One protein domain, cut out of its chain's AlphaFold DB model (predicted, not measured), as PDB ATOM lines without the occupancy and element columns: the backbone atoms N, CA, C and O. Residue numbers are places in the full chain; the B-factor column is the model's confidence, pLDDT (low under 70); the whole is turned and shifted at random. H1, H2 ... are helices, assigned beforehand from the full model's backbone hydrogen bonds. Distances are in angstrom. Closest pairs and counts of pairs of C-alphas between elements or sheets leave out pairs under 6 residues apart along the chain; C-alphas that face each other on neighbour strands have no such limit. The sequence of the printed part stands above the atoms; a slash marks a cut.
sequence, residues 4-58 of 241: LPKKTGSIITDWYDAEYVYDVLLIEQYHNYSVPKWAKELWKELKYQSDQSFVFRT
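Overview. This is residues 4 to 58 of the 241 residues of the protein "Lysosomal acid phosphatase" of Rhipicephalus appendiculatus (UniProt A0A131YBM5). Two long helices, H2 and H4, cross steeply as an uneven X, and two short helices, H1 and H3, sit to one side of that pair. H1 and H3 come near each other, and each comes near H2. The printed part has 55 residues with four named helices in the order H1, H2, H3, H4 and no named strand; its class is all helix. The whole is compact, with a radius of gyration of the C-alphas of 11.1 A and spans of 33 by 23 by 16 A.

Along the chain. Find C-alpha 15 at (14.282, 269.062, 25.705); from there H2, residues 15 to 30, runs 22.6 A to C-alpha 30 at (18.549, 285.073, 10.379). Look next at H4, residues 43 to 57, which runs 21.9 A and ends at C-alpha 57 at (24.553, 267.933, 28.031). The short helices are H1, residues 4 to 8, 5.9 A long, and H3, residues 37 to 41, 6.5 A long.

Arrangement. Look first at Glu 19 and Ser 50, where H2 and H4 touch; their C-alphas, the closest of the two helices, are 4.3 A apart. The two helices run opposite ways at a steep tilt of 51 degrees. H1 is close to H2 but not clearly touching, with the closest C-alphas, those of Leu 4 and Ala 18, 7.6 A apart. H3 is close to H2 but not clearly touching, with the closest C-alphas, those of Leu 25 and Ala 39, 7.7 A apart. H1 and H3 are also close but not clearly touching, the closest C-alphas being those of Lys 7 and Trp 38, 7.7 A apart. H1 and H4 are apart. Every O i to N i+4 pair is within hydrogen-bond range in H1 and H3, against 11 of 12 in H2 and 10 of 11 in H4.

Size, cuts and confidence. The two C-alphas farthest apart are those of Ser 34 and Thr 58, 33.4 A. The printed part has no cut. No link is long, and the link from H3 to H4, Leu 42, is tight. The mean pLDDT of the printed part is 95.2, and no printed residue is under 70.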
ATOM      1  N   LEU A   4       4.039 273.109  22.695       90.06
ATOM      2  CA  LEU A   4       4.792 273.049  21.434       90.06
ATOM      3  C   LEU A   4       4.205 272.048  20.431       90.06
ATOM      4  O   LEU A   4       3.948 272.493  19.318       90.06
ATOM      5  N   PRO A   5       3.844 270.796  20.796       92.81
ATOM      6  CA  PRO A   5       3.258 269.858  19.830       92.81
ATOM      7  C   PRO A   5       2.010 270.401  19.125       92.81
ATOM      8  O   PRO A   5       1.837 270.243  17.923       92.81
ATOM      9  N   LYS A   6       1.152 271.124  19.862       93.44
ATOM     10  CA  LYS A   6      -0.055 271.749  19.296       93.44
ATOM     11  C   LYS A   6       0.254 272.925  18.364       93.44
ATOM     12  O   LYS A   6      -0.588 273.270  17.544       93.44
ATOM     13  N   LYS A   7       1.399 273.592  18.539       93.19
ATOM     14  CA  LYS A   7       1.809 274.766  17.755       93.19
ATOM     15  C   LYS A   7       2.622 274.387  16.520       93.19
ATOM     16  O   LYS A   7       2.442 275.012  15.483       93.19
ATOM     17  N   THR A   8       3.495 273.390  16.645       93.50
ATOM     18  CA  THR A   8       4.395 272.936  15.579       93.50
ATOM     19  C   THR A   8       3.801 271.803  14.747       93.50
ATOM     20  O   THR A   8       4.286 271.543  13.652       93.50
ATOM     21  N   GLY A   9       2.796 271.086  15.264       93.88
ATOM     22  CA  GLY A   9       2.288 269.855  14.649       93.88
ATOM     23  C   GLY A   9       3.272 268.679  14.720       93.88
ATOM     24  O   GLY A   9       2.985 267.616  14.182       93.88
ATOM     25  N   SER A  10       4.418 268.858  15.384       91.75
ATOM     26  CA  SER A  10       5.471 267.850  15.525       91.75
ATOM     27  C   SER A  10       5.373 267.131  16.868       91.75
ATOM     28  O   SER A  10       4.851 267.667  17.850       91.75
ATOM     29  N   ILE A  11       5.909 265.915  16.930       93.50
ATOM     30  CA  ILE A  11       6.057 265.183  18.188       93.50
ATOM     31  C   ILE A  11       7.253 265.792  18.931       93.50
ATOM     32  O   ILE A  11       8.370 265.721  18.441       93.50
ATOM     33  N   ILE A  12       7.004 266.410  20.090       93.88
ATOM     34  CA  ILE A  12       8.041 266.985  20.962       93.88
ATOM     35  C   ILE A  12       8.006 266.216  22.281       93.88
ATOM     36  O   ILE A  12       7.067 266.392  23.068       93.88
ATOM     37  N   THR A  13       8.981 265.336  22.489       92.44
ATOM     38  CA  THR A  13       9.026 264.406  23.625       92.44
ATOM     39  C   THR A  13       9.941 264.873  24.746       92.44
ATOM     40  O   THR A  13       9.627 264.645  25.917       92.44
ATOM     41  N   ASP A  14      11.020 265.578  24.414       92.62
ATOM     42  CA  ASP A  14      12.028 265.999  25.378       92.62
ATOM     43  C   ASP A  14      12.573 267.412  25.103       92.62
ATOM     44  O   ASP A  14      12.013 268.209  24.341       92.62
ATOM     45  N   TRP A  15      13.643 267.761  25.819       91.56
ATOM     46  CA  TRP A  15      14.282 269.062  25.705       91.56
ATOM     47  C   TRP A  15      15.060 269.238  24.400       91.56
ATOM     48  O   TRP A  15      15.213 270.383  23.983       91.56
ATOM     49  N   TYR A  16      15.522 268.147  23.783       90.88
ATOM     50  CA  TYR A  16      16.281 268.145  22.535       90.88
ATOM     51  C   TYR A  16      15.351 268.400  21.347       90.88
ATOM     52  O   TYR A  16      15.616 269.271  20.522       90.88
ATOM     53  N   ASP A  17      14.184 267.755  21.330       93.12
ATOM     54  CA  ASP A  17      13.144 268.062  20.344       93.12
ATOM     55  C   ASP A  17      12.708 269.536  20.440       93.12
ATOM     56  O   ASP A  17      12.461 270.209  19.439       93.12
ATOM     57  N   ALA A  18      12.605 270.058  21.668       93.12
ATOM     58  CA  ALA A  18      12.223 271.446  21.905       93.12
ATOM     59  C   ALA A  18      13.320 272.453  21.504       93.12
ATOM     60  O   ALA A  18      12.978 273.535  21.026       93.12
ATOM     61  N   GLU A  19      14.600 272.107  21.689       94.88
ATOM     62  CA  GLU A  19      15.766 272.855  21.185       94.88
ATOM     63  C   GLU A  19      15.672 273.009  19.661       94.88
ATOM     64  O   GLU A  19      15.732 274.126  19.150       94.88
ATOM     65  N   TYR A  20      15.394 271.914  18.946       95.06
ATOM     66  CA  TYR A  20      15.329 271.909  17.483       95.06
ATOM     67  C   TYR A  20      14.253 272.846  16.914       95.06
ATOM     68  O   TYR A  20      14.444 273.481  15.878       95.06
ATOM     69  N   VAL A  21      13.120 272.998  17.613       95.88
ATOM     70  CA  VAL A  21      12.085 273.973  17.226       95.88
ATOM     71  C   VAL A  21      12.639 275.397  17.242       95.88
ATOM     72  O   VAL A  21      12.327 276.178  16.346       95.88
ATOM     73  N   TYR A  22      13.427 275.752  18.259       96.44
ATOM     74  CA  TYR A  22      14.030 277.080  18.336       96.44
ATOM     75  C   TYR A  22      15.108 277.277  17.269       96.44
ATOM     76  O   TYR A  22      15.121 278.331  16.643       96.44
ATOM     77  N   ASP A  23      15.951 276.269  17.033       96.81
ATOM     78  CA  ASP A  23      17.021 276.324  16.031       96.81
ATOM     79  C   ASP A  23      16.479 276.637  14.626       96.81
ATOM     80  O   ASP A  23      16.892 277.608  13.991       96.81
ATOM     81  N   VAL A  24      15.442 275.912  14.185       96.50
ATOM     82  CA  VAL A  24      14.786 276.168  12.889       96.50
ATOM     83  C   VAL A  24      14.250 277.602  12.807       96.50
ATOM     84  O   VAL A  24      14.520 278.313  11.839       96.50
ATOM     85  N   LEU A  25      13.530 278.057  13.838       97.25
ATOM     86  CA  LEU A  25      12.964 279.411  13.881       97.25
ATOM     87  C   LEU A  25      14.051 280.499  13.897       97.25
ATOM     88  O   LEU A  25      13.867 281.571  13.317       97.25
ATOM     89  N   LEU A  26      15.178 280.242  14.564       96.12
ATOM     90  CA  LEU A  26      16.331 281.136  14.613       96.12
ATOM     91  C   LEU A  26      16.976 281.271  13.230       96.12
ATOM     92  O   LEU A  26      17.241 282.390  12.790       96.12
ATOM     93  N   ILE A  27      17.169 280.157  12.521       96.31
ATOM     94  CA  ILE A  27      17.707 280.141  11.156       96.31
ATOM     95  C   ILE A  27      16.775 280.884  10.194       96.31
ATOM     96  O   ILE A  27      17.250 281.710   9.408       96.31
ATOM     97  N   GLU A  28      15.463 280.640  10.272       97.31
ATOM     98  CA  GLU A  28      14.459 281.375   9.494       97.31
ATOM     99  C   GLU A  28      14.575 282.885   9.734       97.31
ATOM    100  O   GLU A  28      14.642 283.662   8.779       97.31
ATOM    101  N   GLN A  29      14.669 283.305  11.001       94.38
ATOM    102  CA  GLN A  29      14.818 284.715  11.349       94.38
ATOM    103  C   GLN A  29      16.136 285.313  10.831       94.38
ATOM    104  O   GLN A  29      16.113 286.431  10.314       94.38
ATOM    105  N   TYR A  30      17.264 284.597  10.916       93.25
ATOM    106  CA  TYR A  30      18.549 285.073  10.379       93.25
ATOM    107  C   TYR A  30      18.517 285.312   8.867       93.25
ATOM    108  O   TYR A  30      19.185 286.217   8.374       93.25
ATOM    109  N   HIS A  31      17.710 284.542   8.140       95.81
ATOM    110  CA  HIS A  31      17.553 284.670   6.691       95.81
ATOM    111  C   HIS A  31      16.340 285.526   6.294       95.81
ATOM    112  O   HIS A  31      15.916 285.497   5.141       95.81
ATOM    113  N   ASN A  32      15.798 286.317   7.227       96.81
ATOM    114  CA  ASN A  32      14.660 287.218   7.022       96.81
ATOM    115  C   ASN A  32      13.361 286.528   6.559       96.81
ATOM    116  O   ASN A  32      12.490 287.177   5.973       96.81
ATOM    117  N   TYR A  33      13.188 285.236   6.847       97.62
ATOM    118  CA  TYR A  33      11.917 284.550   6.633       97.62
ATOM    119  C   TYR A  33      10.901 284.912   7.718       97.62
ATOM    120  O   TYR A  33      11.225 285.296   8.847       97.62
ATOM    121  N   SER A  34       9.620 284.792   7.375       96.44
ATOM    122  CA  SER A  34       8.540 285.032   8.323       96.44
ATOM    123  C   SER A  34       8.380 283.862   9.293       96.44
ATOM    124  O   SER A  34       7.874 282.811   8.910       96.44
ATOM    125  N   VAL A  35       8.697 284.082  10.567       96.75
ATOM    126  CA  VAL A  35       8.361 283.129  11.636       96.75
ATOM    127  C   VAL A  35       6.902 283.289  12.109       96.75
ATOM    128  O   VAL A  35       6.373 284.415  12.117       96.75
ATOM    129  N   PRO A  36       6.228 282.208  12.556       96.38
ATOM    130  CA  PRO A  36       4.846 282.266  13.035       96.38
ATOM    131  C   PRO A  36       4.636 283.253  14.196       96.38
ATOM    132  O   PRO A  36       5.486 283.399  15.073       96.38
ATOM    133  N   LYS A  37       3.454 283.884  14.278       96.62
ATOM    134  CA  LYS A  37       3.130 284.860  15.345       96.62
ATOM    135  C   LYS A  37       3.337 284.292  16.754       96.62
ATOM    136  O   LYS A  37       3.935 284.951  17.599       96.62
ATOM    137  N   TRP A  38       2.895 283.056  16.984       95.56
ATOM    138  CA  TRP A  38       3.047 282.388  18.278       95.56
ATOM    139  C   TRP A  38       4.521 282.183  18.662       95.56
ATOM    140  O   TRP A  38       4.841 282.193  19.846       95.56
ATOM    141  N   ALA A  39       5.417 282.004  17.686       95.88
ATOM    142  CA  ALA A  39       6.841 281.822  17.943       95.88
ATOM    143  C   ALA A  39       7.476 283.128  18.433       95.88
ATOM    144  O   ALA A  39       8.246 283.108  19.388       95.88
ATOM    145  N   LYS A  40       7.080 284.273  17.858       95.75
ATOM    146  CA  LYS A  40       7.520 285.603  18.320       95.75
ATOM    147  C   LYS A  40       7.082 285.880  19.760       95.75
ATOM    148  O   LYS A  40       7.865 286.389  20.554       95.75
ATOM    149  N   GLU A  41       5.848 285.511  20.106       95.50
ATOM    150  CA  GLU A  41       5.304 285.654  21.466       95.50
ATOM    151  C   GLU A  41       6.050 284.776  22.487       95.50
ATOM    152  O   GLU A  41       6.236 285.188  23.630       95.50
ATOM    153  N   LEU A  42       6.513 283.591  22.071       95.00
ATOM    154  CA  LEU A  42       7.229 282.633  22.921       95.00
ATOM    155  C   LEU A  42       8.756 282.684  22.765       95.00
ATOM    156  O   LEU A  42       9.446 281.818  23.297       95.00
ATOM    157  N   TRP A  43       9.305 283.681  22.065       95.75
ATOM    158  CA  TRP A  43      10.711 283.680  21.644       95.75
ATOM    159  C   TRP A  43      11.693 283.499  22.804       95.75
ATOM    160  O   TRP A  43      12.607 282.683  22.734       95.75
ATOM    161  N   LYS A  44      11.470 284.223  23.908       96.44
ATOM    162  CA  LYS A  44      12.309 284.130  25.112       96.44
ATOM    163  C   LYS A  44      12.238 282.750  25.767       96.44
ATOM    164  O   LYS A  44      13.254 282.258  26.242       96.44
ATOM    165  N   GLU A  45      11.061 282.124  25.786       95.25
ATOM    166  CA  GLU A  45      10.872 280.782  26.355       95.25
ATOM    167  C   GLU A  45      11.532 279.710  25.485       95.25
ATOM    168  O   GLU A  45      12.163 278.796  26.013       95.25
ATOM    169  N   LEU A  46      11.404 279.833  24.160       95.69
ATOM    170  CA  LEU A  46      12.052 278.949  23.191       95.69
ATOM    171  C   LEU A  46      13.576 279.057  23.289       95.69
ATOM    172  O   LEU A  46      14.245 278.036  23.426       95.69
ATOM    173  N   LYS A  47      14.107 280.287  23.322       96.94
ATOM    174  CA  LYS A  47      15.537 280.528  23.523       96.94
ATOM    175  C   LYS A  47      16.024 279.941  24.843       96.94
ATOM    176  O   LYS A  47      16.989 279.192  24.842       96.94
ATOM    177  N   TYR A  48      15.347 280.236  25.954       96.56
ATOM    178  CA  TYR A  48      15.725 279.698  27.260       96.56
ATOM    179  C   TYR A  48      15.749 278.166  27.248       96.56
ATOM    180  O   TYR A  48      16.697 277.558  27.736       96.56
ATOM    181  N   GLN A  49      14.733 277.539  26.653       95.00
ATOM    182  CA  GLN A  49      14.683 276.089  26.523       95.00
ATOM    183  C   GLN A  49      15.849 275.539  25.690       95.00
ATOM    184  O   GLN A  49      16.433 274.524  26.070       95.00
ATOM    185  N   SER A  50      16.198 276.215  24.594       96.69
ATOM    186  CA  SER A  50      17.378 275.893  23.795       96.69
ATOM    187  C   SER A  50      18.657 276.045  24.611       96.69
ATOM    188  O   SER A  50      19.464 275.133  24.635       96.69
ATOM    189  N   ASP A  51      18.832 277.131  25.359       97.56
ATOM    190  CA  ASP A  51      20.016 277.355  26.197       97.56
ATOM    191  C   ASP A  51      20.166 276.257  27.273       97.56
ATOM    192  O   ASP A  51      21.249 275.707  27.482       97.56
ATOM    193  N   GLN A  52      19.058 275.843  27.904       96.38
ATOM    194  CA  GLN A  52      19.078 274.749  28.883       96.38
ATOM    195  C   GLN A  52      19.494 273.403  28.272       96.38
ATOM    196  O   GLN A  52      20.092 272.587  28.973       96.38
ATOM    197  N   SER A  53      19.228 273.172  26.983       95.94
ATOM    198  CA  SER A  53      19.668 271.959  26.280       95.94
ATOM    199  C   SER A  53      21.194 271.780  26.345       95.94
ATOM    200  O   SER A  53      21.678 270.689  26.652       95.94
ATOM    201  N   PHE A  54      21.958 272.865  26.176       97.00
ATOM    202  CA  PHE A  54      23.420 272.867  26.251       97.00
ATOM    203  C   PHE A  54      23.900 272.624  27.684       97.00
ATOM    204  O   PHE A  54      24.785 271.800  27.904       97.00
ATOM    205  N   VAL A  55      23.244 273.240  28.674       97.00
ATOM    206  CA  VAL A  55      23.535 273.014  30.103       97.00
ATOM    207  C   VAL A  55      23.302 271.553  30.505       97.00
ATOM    208  O   VAL A  55      24.081 270.980  31.269       97.00
ATOM    209  N   PHE A  56      22.232 270.919  30.018       96.00
ATOM    210  CA  PHE A  56      21.919 269.534  30.374       96.00
ATOM    211  C   PHE A  56      22.933 268.531  29.818       96.00
ATOM    212  O   PHE A  56      23.217 267.535  30.490       96.00
ATOM    213  N   ARG A  57      23.539 268.805  28.654       94.69
ATOM    214  CA  ARG A  57      24.553 267.933  28.031       94.69
ATOM    215  C   ARG A  57      25.799 267.739  28.894       94.69
ATOM    216  O   ARG A  57      26.441 266.698  28.767       94.69
ATOM    217  N   THR A  58      26.111 268.687  29.777       96.56
ATOM    218  CA  THR A  58      27.319 268.698  30.622       96.56
ATOM    219  C   THR A  58      27.031 268.908  32.110       96.56
ATOM    220  O   THR A  58      27.931 269.176  32.900       96.56
TER     221      THR A  58